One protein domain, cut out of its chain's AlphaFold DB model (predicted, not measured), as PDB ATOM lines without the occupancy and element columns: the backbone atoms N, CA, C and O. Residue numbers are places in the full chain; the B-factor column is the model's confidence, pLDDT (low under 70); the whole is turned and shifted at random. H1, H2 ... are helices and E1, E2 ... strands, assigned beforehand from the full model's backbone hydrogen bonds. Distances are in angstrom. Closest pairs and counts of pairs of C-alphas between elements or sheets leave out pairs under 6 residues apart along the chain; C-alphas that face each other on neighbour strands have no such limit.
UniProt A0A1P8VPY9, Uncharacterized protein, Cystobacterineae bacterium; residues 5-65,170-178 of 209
ATOM      1  N   GLY A   5     165.663 192.857 159.900       96.44
ATOM      2  CA  GLY A   5     167.005 193.373 159.638       96.44
ATOM      3  C   GLY A   5     167.232 193.588 158.142       96.44
ATOM      4  O   GLY A   5     166.756 192.801 157.327       96.44
ATOM      5  N   LEU A   6     167.962 194.640 157.774       96.75
ATOM      6  CA  LEU A   6     168.451 194.901 156.420       96.75
ATOM      7  C   LEU A   6     169.978 194.799 156.396       96.75
ATOM      8  O   LEU A   6     170.674 195.729 156.798       96.75
ATOM      9  N   TYR A   7     170.480 193.671 155.913       95.81
ATOM     10  CA  TYR A   7     171.897 193.379 155.770       95.81
ATOM     11  C   TYR A   7     172.546 194.181 154.632       95.81
ATOM     12  O   TYR A   7     172.075 194.179 153.487       95.81
ATOM     13  N   TYR A   8     173.653 194.841 154.968       93.38
ATOM     14  CA  TYR A   8     174.519 195.617 154.079       93.38
ATOM     15  C   TYR A   8     175.982 195.524 154.579       93.38
ATOM     16  O   TYR A   8     176.197 195.133 155.728       93.38
ATOM     17  N   PRO A   9     177.007 195.881 153.778       90.62
ATOM     18  CA  PRO A   9     176.962 196.329 152.380       90.62
ATOM     19  C   PRO A   9     176.974 195.184 151.349       90.62
ATOM     20  O   PRO A   9     176.723 195.410 150.161       90.62
ATOM     21  N   TYR A  10     177.250 193.950 151.772       88.31
ATOM     22  CA  TYR A  10     177.480 192.840 150.848       88.31
ATOM     23  C   TYR A  10     176.203 192.145 150.382       88.31
ATOM     24  O   TYR A  10     175.150 192.192 151.012       88.31
ATOM     25  N   ILE A  11     176.330 191.443 149.258       87.56
ATOM     26  CA  ILE A  11     175.288 190.555 148.724       87.56
ATOM     27  C   ILE A  11     175.363 189.144 149.323       87.56
ATOM     28  O   ILE A  11     174.389 188.401 149.289       87.56
ATOM     29  N   GLN A  12     176.516 188.772 149.877       88.00
ATOM     30  CA  GLN A  12     176.760 187.502 150.555       88.00
ATOM     31  C   GLN A  12     176.959 187.779 152.045       88.00
ATOM     32  O   GLN A  12     177.654 188.733 152.404       88.00
ATOM     33  N   PHE A  13     176.377 186.942 152.902       90.69
ATOM     34  CA  PHE A  13     176.681 186.956 154.333       90.69
ATOM     35  C   PHE A  13     178.122 186.487 154.535       90.69
ATOM     36  O   PHE A  13     178.477 185.414 154.042       90.69
ATOM     37  N   LYS A  14     178.960 187.296 155.192       87.62
ATOM     38  CA  LYS A  14     180.377 186.958 155.396       87.62
ATOM     39  C   LYS A  14     180.570 186.035 156.585       87.62
ATOM     40  O   LYS A  14     181.444 185.173 156.542       87.62
ATOM     41  N   ASP A  15     179.708 186.164 157.585       90.00
ATOM     42  CA  ASP A  15     179.705 185.314 158.764       90.00
ATOM     43  C   ASP A  15     178.360 184.577 158.929       90.00
ATOM     44  O   ASP A  15     177.326 185.139 159.296       90.00
ATOM     45  N   GLU A  16     178.370 183.266 158.664       91.25
ATOM     46  CA  GLU A  16     177.196 182.409 158.858       91.25
ATOM     47  C   GLU A  16     176.832 182.244 160.345       91.25
ATOM     48  O   GLU A  16     175.658 182.083 160.686       91.25
ATOM     49  N   THR A  17     177.817 182.297 161.248       92.75
ATOM     50  CA  THR A  17     177.578 182.268 162.697       92.75
ATOM     51  C   THR A  17     176.841 183.527 163.125       92.75
ATOM     52  O   THR A  17     175.838 183.429 163.833       92.75
ATOM     53  N   TRP A  18     177.271 184.693 162.638       94.38
ATOM     54  CA  TRP A  18     176.560 185.954 162.848       94.38
ATOM     55  C   TRP A  18     175.117 185.862 162.344       94.38
ATOM     56  O   TRP A  18     174.188 186.135 163.105       94.38
ATOM     57  N   LEU A  19     174.895 185.368 161.121       95.19
ATOM     58  CA  LEU A  19     173.544 185.221 160.572       95.19
ATOM     59  C   LEU A  19     172.661 184.316 161.449       95.19
ATOM     60  O   LEU A  19     171.523 184.673 161.757       95.19
ATOM     61  N   LYS A  20     173.183 183.177 161.917       93.50
ATOM     62  CA  LYS A  20     172.458 182.278 162.834       93.50
ATOM     63  C   LYS A  20     172.105 182.961 164.154       93.50
ATOM     64  O   LYS A  20     170.993 182.787 164.642       93.50
ATOM     65  N   LEU A  21     173.017 183.752 164.718       94.19
ATOM     66  CA  LEU A  21     172.757 184.513 165.942       94.19
ATOM     67  C   LEU A  21     171.685 185.585 165.725       94.19
ATOM     68  O   LEU A  21     170.825 185.768 166.584       94.19
ATOM     69  N   THR A  22     171.685 186.262 164.572       94.88
ATOM     70  CA  THR A  22     170.673 187.287 164.265       94.88
ATOM     71  C   THR A  22     169.255 186.722 164.184       94.88
ATOM     72  O   THR A  22     168.311 187.437 164.510       94.88
ATOM     73  N   ALA A  23     169.093 185.435 163.859       92.62
ATOM     74  CA  ALA A  23     167.791 184.763 163.843       92.62
ATOM     75  C   ALA A  23     167.121 184.666 165.228       92.62
ATOM     76  O   ALA A  23     165.941 184.345 165.317       92.62
ATOM     77  N   LEU A  24     167.853 184.953 166.311       93.56
ATOM     78  CA  LEU A  24     167.296 185.049 167.663       93.56
ATOM     79  C   LEU A  24     166.656 186.416 167.959       93.56
ATOM     80  O   LEU A  24     165.895 186.534 168.916       93.56
ATOM     81  N   TYR A  25     166.984 187.443 167.170       92.75
ATOM     82  CA  TYR A  25     166.571 188.833 167.404       92.75
ATOM     83  C   TYR A  25     165.616 189.363 166.335       92.75
ATOM     84  O   TYR A  25     164.799 190.236 166.618       92.75
ATOM     85  N   TRP A  26     165.744 188.856 165.113       95.31
ATOM     86  CA  TRP A  26     164.982 189.306 163.959       95.31
ATOM     87  C   TRP A  26     164.028 188.210 163.503       95.31
ATOM     88  O   TRP A  26     164.383 187.035 163.490       95.31
ATOM     89  N   ASP A  27     162.834 188.600 163.065       93.81
ATOM     90  CA  ASP A  27     161.896 187.683 162.419       93.81
ATOM     91  C   ASP A  27     162.365 187.333 160.999       93.81
ATOM     92  O   ASP A  27     162.098 186.235 160.508       93.81
ATOM     93  N   ARG A  28     163.050 188.275 160.331       93.56
ATOM     94  CA  ARG A  28     163.633 188.117 158.989       93.56
ATOM     95  C   ARG A  28     164.891 188.957 158.799       93.56
ATOM     96  O   ARG A  28     165.045 190.019 159.403       93.56
ATOM     97  N   MET A  29     165.732 188.511 157.877       95.44
ATOM     98  CA  MET A  29     166.912 189.204 157.388       95.44
ATOM     99  C   MET A  29     166.785 189.458 155.883       95.44
ATOM    100  O   MET A  29     166.892 188.548 155.062       95.44
ATOM    101  N   VAL A  30     166.565 190.710 155.508       95.12
ATOM    102  CA  VAL A  30     166.570 191.160 154.115       95.12
ATOM    103  C   VAL A  30     167.998 191.528 153.732       95.12
ATOM    104  O   VAL A  30     168.674 192.194 154.503       95.12
ATOM    105  N   ARG A  31     168.466 191.166 152.539       94.88
ATOM    106  CA  ARG A  31     169.733 191.680 151.992       94.88
ATOM    107  C   ARG A  31     169.528 192.379 150.661       94.88
ATOM    108  O   ARG A  31     168.667 192.001 149.865       94.88
ATOM    109  N   ILE A  32     170.356 193.383 150.408       94.56
ATOM    110  CA  ILE A  32     170.298 194.169 149.177       94.56
ATOM    111  C   ILE A  32     171.059 193.427 148.075       94.56
ATOM    112  O   ILE A  32     172.283 193.294 148.156       94.56
ATOM    113  N   VAL A  33     170.376 193.000 147.014       93.38
ATOM    114  CA  VAL A  33     170.975 192.286 145.873       93.38
ATOM    115  C   VAL A  33     170.797 193.060 144.563       93.38
ATOM    116  O   VAL A  33     169.810 193.776 144.400       93.38
ATOM    117  N   PRO A  34     171.731 192.951 143.605       89.69
ATOM    118  CA  PRO A  34     171.510 193.436 142.252       89.69
ATOM    119  C   PRO A  34     170.442 192.584 141.555       89.69
ATOM    120  O   PRO A  34     170.277 191.395 141.844       89.69
ATOM    121  N   LYS A  35     169.734 193.179 140.595       84.31
ATOM    122  CA  LYS A  35     168.745 192.462 139.786       84.31
ATOM    123  C   LYS A  35     169.405 191.305 139.024       84.31
ATOM    124  O   LYS A  35     170.420 191.507 138.367       84.31
ATOM    125  N   ASN A  36     168.791 190.119 139.073       79.44
ATOM    126  CA  ASN A  36     169.223 188.901 138.368       79.44
ATOM    127  C   ASN A  36     170.641 188.400 138.716       79.44
ATOM    128  O   ASN A  36     171.247 187.691 137.914       79.44
ATOM    129  N   PHE A  37     171.181 188.754 139.884       81.38
ATOM    130  CA  PHE A  37     172.518 188.312 140.272       81.38
ATOM    131  C   PHE A  37     172.510 186.853 140.776       81.38
ATOM    132  O   PHE A  37     171.730 186.538 141.681       81.38
ATOM    133  N   PRO A  38     173.359 185.954 140.237       80.75
ATOM    134  CA  PRO A  38     173.479 184.593 140.749       80.75
ATOM    135  C   PRO A  38     174.186 184.601 142.109       80.75
ATOM    136  O   PRO A  38     175.318 185.057 142.234       80.75
ATOM    137  N   LEU A  39     173.516 184.102 143.146       83.75
ATOM    138  CA  LEU A  39     174.052 184.096 144.510       83.75
ATOM    139  C   LEU A  39     174.734 182.763 144.821       83.75
ATOM    140  O   LEU A  39     174.103 181.707 144.779       83.75
ATOM    141  N   GLU A  40     176.007 182.834 145.194       84.88
ATOM    142  CA  GLU A  40     176.802 181.703 145.684       84.88
ATOM    143  C   GLU A  40     176.701 181.591 147.212       84.88
ATOM    144  O   GLU A  40     177.656 181.806 147.953       84.88
ATOM    145  N   ASP A  41     175.494 181.309 147.696       88.38
ATOM    146  CA  ASP A  41     175.231 181.179 149.130       88.38
ATOM    147  C   ASP A  41     175.797 179.871 149.700       88.38
ATOM    148  O   ASP A  41     175.719 178.822 149.049       88.38
ATOM    149  N   SER A  42     176.292 179.908 150.943       89.56
ATOM    150  CA  SER A  42     176.620 178.692 151.695       89.56
ATOM    151  C   SER A  42     175.375 177.821 151.892       89.56
ATOM    152  O   SER A  42     174.236 178.282 151.778       89.56
ATOM    153  N   GLU A  43     175.570 176.543 152.219       89.94
ATOM    154  CA  GLU A  43     174.451 175.642 152.506       89.94
ATOM    155  C   GLU A  43     173.545 176.181 153.624       89.94
ATOM    156  O   GLU A  43     172.326 176.200 153.460       89.94
ATOM    157  N   GLY A  44     174.122 176.706 154.711       89.00
ATOM    158  CA  GLY A  44     173.353 177.277 155.816       89.00
ATOM    159  C   GLY A  44     172.517 178.488 155.402       89.00
ATOM    160  O   GLY A  44     171.339 178.572 155.755       89.00
ATOM    161  N   VAL A  45     173.076 179.394 154.593       91.56
ATOM    162  CA  VAL A  45     172.332 180.544 154.054       91.56
ATOM    163  C   VAL A  45     171.199 180.077 153.136       91.56
ATOM    164  O   VAL A  45     170.081 180.579 153.251       91.56
ATOM    165  N   ARG A  46     171.437 179.081 152.271       89.50
ATOM    166  CA  ARG A  46     170.394 178.517 151.394       89.50
ATOM    167  C   ARG A  46     169.243 177.898 152.184       89.50
ATOM    168  O   ARG A  46     168.085 178.116 151.830       89.50
ATOM    169  N   LEU A  47     169.545 177.185 153.271       88.69
ATOM    170  CA  LEU A  47     168.533 176.614 154.163       88.69
ATOM    171  C   LEU A  47     167.691 177.703 154.845       88.69
ATOM    172  O   LEU A  47     166.472 177.570 154.919       88.69
ATOM    173  N   LEU A  48     168.311 178.803 155.287       89.75
ATOM    174  CA  LEU A  48     167.611 179.945 155.894       89.75
ATOM    175  C   LEU A  48     166.807 180.773 154.877       89.75
ATOM    176  O   LEU A  48     165.767 181.340 155.220       89.75
ATOM    177  N   ALA A  49     167.266 180.836 153.627       88.06
ATOM    178  CA  ALA A  49     166.529 181.440 152.520       88.06
ATOM    179  C   ALA A  49     165.360 180.560 152.053       88.06
ATOM    180  O   ALA A  49     164.423 181.073 151.447       88.06
ATOM    181  N   ASN A  50     165.406 179.250 152.333       76.75
ATOM    182  CA  ASN A  50     164.341 178.266 152.113       76.75
ATOM    183  C   ASN A  50     163.638 178.399 150.742       76.75
ATOM    184  O   ASN A  50     162.424 178.236 150.638       76.75
ATOM    185  N   ARG A  51     164.407 178.718 149.688       67.25
ATOM    186  CA  ARG A  51     163.891 179.123 148.363       67.25
ATOM    187  C   ARG A  51     163.091 178.035 147.636       67.25
ATOM    188  O   ARG A  51     162.416 178.330 146.657       67.25
ATOM    189  N   GLU A  52     163.186 176.791 148.096       59.44
ATOM    190  CA  GLU A  52     162.538 175.617 147.502       59.44
ATOM    191  C   GLU A  52     161.140 175.329 148.076       59.44
ATOM    192  O   GLU A  52     160.397 174.533 147.504       59.44
ATOM    193  N   LYS A  53     160.751 175.955 149.196       54.75
ATOM    194  CA  LYS A  53     159.419 175.776 149.791       54.75
ATOM    195  C   LYS A  53     158.522 176.959 149.455       54.75
ATOM    196  O   LYS A  53     158.817 178.090 149.822       54.75
ATOM    197  N   GLU A  54     157.388 176.680 148.818       47.09
ATOM    198  CA  GLU A  54     156.327 177.663 148.587       47.09
ATOM    199  C   GLU A  54     155.842 178.266 149.917       47.09
ATOM    200  O   GLU A  54     155.266 177.581 150.767       47.09
ATOM    201  N   GLY A  55     156.087 179.565 150.106       54.50
ATOM    202  CA  GLY A  55     155.559 180.348 151.220       54.50
ATOM    203  C   GLY A  55     156.461 181.507 151.645       54.50
ATOM    204  O   GLY A  55     157.682 181.402 151.651       54.50
ATOM    205  N   ASP A  56     155.841 182.604 152.077       61.91
ATOM    206  CA  ASP A  56     156.489 183.822 152.584       61.91
ATOM    207  C   ASP A  56     157.069 183.640 154.008       61.91
ATOM    208  O   ASP A  56     156.804 184.422 154.912       61.91
ATOM    209  N   LYS A  57     157.786 182.543 154.277       73.25
ATOM    210  CA  LYS A  57     158.311 182.212 155.623       73.25
ATOM    211  C   LYS A  57     159.833 182.103 155.682       73.25
ATOM    212  O   LYS A  57     160.368 181.634 156.682       73.25
ATOM    213  N   SER A  58     160.525 182.494 154.619       88.81
ATOM    214  CA  SER A  58     161.985 182.488 154.590       88.81
ATOM    215  C   SER A  58     162.553 183.512 155.562       88.81
ATOM    216  O   SER A  58     162.085 184.652 155.618       88.81
ATOM    217  N   PHE A  59     163.576 183.102 156.313       92.81
ATOM    218  CA  PHE A  59     164.293 184.014 157.195       92.81
ATOM    219  C   PHE A  59     165.136 184.982 156.366       92.81
ATOM    220  O   PHE A  59     165.043 186.187 156.569       92.81
ATOM    221  N   VAL A  60     165.903 184.477 155.392       93.81
ATOM    222  CA  VAL A  60     166.671 185.316 154.461       93.81
ATOM    223  C   VAL A  60     165.819 185.679 153.248       93.81
ATOM    224  O   VAL A  60     165.278 184.797 152.583       93.81
ATOM    225  N   VAL A  61     165.741 186.974 152.936       92.44
ATOM    226  CA  VAL A  61     164.989 187.509 151.794       92.44
ATOM    227  C   VAL A  61     165.893 188.392 150.938       92.44
ATOM    228  O   VAL A  61     166.551 189.308 151.429       92.44
ATOM    229  N   ASP A  62     165.906 188.136 149.635       92.88
ATOM    230  CA  ASP A  62     166.644 188.955 148.679       92.88
ATOM    231  C   ASP A  62     165.779 190.131 148.224       92.88
ATOM    232  O   ASP A  62     164.633 189.946 147.811       92.88
ATOM    233  N   ARG A  63     166.332 191.344 148.265       92.94
ATOM    234  CA  ARG A  63     165.646 192.552 147.808       92.94
ATOM    235  C   ARG A  63     166.483 193.305 146.793       92.94
ATOM    236  O   ARG A  63     167.617 193.690 147.071       92.94
ATOM    237  N   VAL A  64     165.881 193.578 145.643       94.62
ATOM    238  CA  VAL A  64     166.428 194.506 144.650       94.62
ATOM    239  C   VAL A  64     166.009 195.930 145.040       94.62
ATOM    240  O   VAL A  64     164.828 196.119 145.334       94.62
ATOM    241  N   PRO A  65     166.928 196.915 145.087       95.25
ATOM    242  CA  PRO A  65     166.557 198.318 145.260       95.25
ATOM    243  C   PRO A  65     165.566 198.788 144.196       95.25
ATOM    244  O   PRO A  65     165.693 198.427 143.025       95.25
ATOM    245  N   GLU A 170     164.096 203.692 155.425       93.50
ATOM    246  CA  GLU A 170     163.138 204.793 155.612       93.50
ATOM    247  C   GLU A 170     161.815 204.556 154.864       93.50
ATOM    248  O   GLU A 170     160.754 204.954 155.346       93.50
ATOM    249  N   ASN A 171     161.859 203.848 153.733       91.62
ATOM    250  CA  ASN A 171     160.675 203.467 152.955       91.62
ATOM    251  C   ASN A 171     160.057 202.127 153.396       91.62
ATOM    252  O   ASN A 171     159.056 201.685 152.833       91.62
ATOM    253  N   SER A 172     160.655 201.471 154.392       88.75
ATOM    254  CA  SER A 172     160.274 200.142 154.874       88.75
ATOM    255  C   SER A 172     160.188 200.130 156.408       88.75
ATOM    256  O   SER A 172     160.417 201.126 157.077       88.75
ATOM    257  N   SER A 173     159.851 198.994 157.021       89.62
ATOM    258  CA  SER A 173     159.997 198.806 158.481       89.62
ATOM    259  C   SER A 173     161.288 198.060 158.828       89.62
ATOM    260  O   SER A 173     161.324 197.269 159.769       89.62
ATOM    261  N   TYR A 174     162.332 198.243 158.017       95.12
ATOM    262  CA  TYR A 174     163.589 197.517 158.162       95.12
ATOM    263  C   TYR A 174     164.574 198.298 159.025       95.12
ATOM    264  O   TYR A 174     164.589 199.524 159.017       95.12
ATOM    265  N   THR A 175     165.441 197.582 159.732       96.00
ATOM    266  CA  THR A 175     166.554 198.174 160.480       96.00
ATOM    267  C   THR A 175     167.872 197.805 159.806       96.00
ATOM    268  O   THR A 175     168.168 196.614 159.716       96.00
ATOM    269  N   PRO A 176     168.681 198.774 159.335       95.06
ATOM    270  CA  PRO A 176     170.003 198.486 158.790       95.06
ATOM    271  C   PRO A 176     170.881 197.757 159.810       95.06
ATOM    272  O   PRO A 176     171.021 198.200 160.949       95.06
ATOM    273  N   VAL A 177     171.477 196.643 159.394       94.25
ATOM    274  CA  VAL A 177     172.377 195.814 160.204       94.25
ATOM    275  C   VAL A 177     173.551 195.339 159.355       94.25
ATOM    276  O   VAL A 177     173.428 195.150 158.147       94.25
ATOM    277  N   THR A 178     174.703 195.138 159.983       90.12
ATOM    278  CA  THR A 178     175.913 194.676 159.302       90.12
ATOM    279  C   THR A 178     176.739 193.804 160.247       90.12
ATOM    280  O   THR A 178     176.708 194.009 161.463       90.12
TER     281      THR A 178
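Overview. This is residues 5 to 65 and 170 to 178 of the 209 residues of an uncharacterized protein of Cystobacterineae bacterium (UniProt A0A1P8VPY9). A small, strongly twisted sheet of four short strands makes the body, with two short helices beside it: H2 next to the end of the sheet with E3 and E2, and H1 only grazing the sheet. The printed part has 70 residues, with the elements E1, H1, E2, H2, E3, E4 along it, and the sheet runs E3 E2 E1 E4, parallel throughout. The class is mixed, helices and strands, though under half of the residues, 30 of 70, are in named elements. The whole is compact and rounded, with a radius of gyration of the C-alphas of 11.4 A and spans of 30 by 29 by 25 A.

Arrangement. E2, residues 28 to 32, is the parallel neighbour of E1, residues 5 to 7, at 32 degrees, with N 7 and O 30 at 2.7 A. E3, residues 60 to 63, is parallel to E2 at 35 degrees, with N 61 and O 29 at 2.9 A. E4, residues 174 to 177, is parallel to E1 at 48 degrees, with N 6 and O 175 at 2.8 A. H2, residues 43 to 49, is on the sheet at a height of 6.0 A but over none of its strands; its closest C-alphas to E3 are those of Ala 49 and Val 60, 4.3 A apart. H1, residues 16 to 22, only grazes the sheet with residues 19 to 22. H1 and H2 are close but not clearly touching, the closest C-alphas being those of Glu 16 and Val 45, 7.1 A apart. They run the same way at a shallow tilt of 32 degrees, only just short of steep. E1, H1, E2 and E2, H2, E3 are strand-helix-strand units, parallel neighbour strands with a helix between, each with a right-handed crossover. In H1 and H2 every O i to N i+4 pair is within hydrogen-bond range.

Along the chain. E1 begins at C-alpha 5, (167.005, 193.373, 159.638), and E4 ends at C-alpha 177, (172.377, 195.814, 160.204). E2 is 13.3 A from first to last C-alpha; H1 and H2 are 9.8 A each.

Size, cuts and confidence. The C-alphas of Glu 43 and Glu 170, the two farthest apart, are 31.4 A apart. Residues 66 to 169 are not printed, and C-alphas 65 and 170 are 12.7 A apart across the cut. Of the links printed whole, H1 to E2 is tight, the others short. The mean pLDDT of the printed part is 88.0, and residues 51 to 56 are under 70.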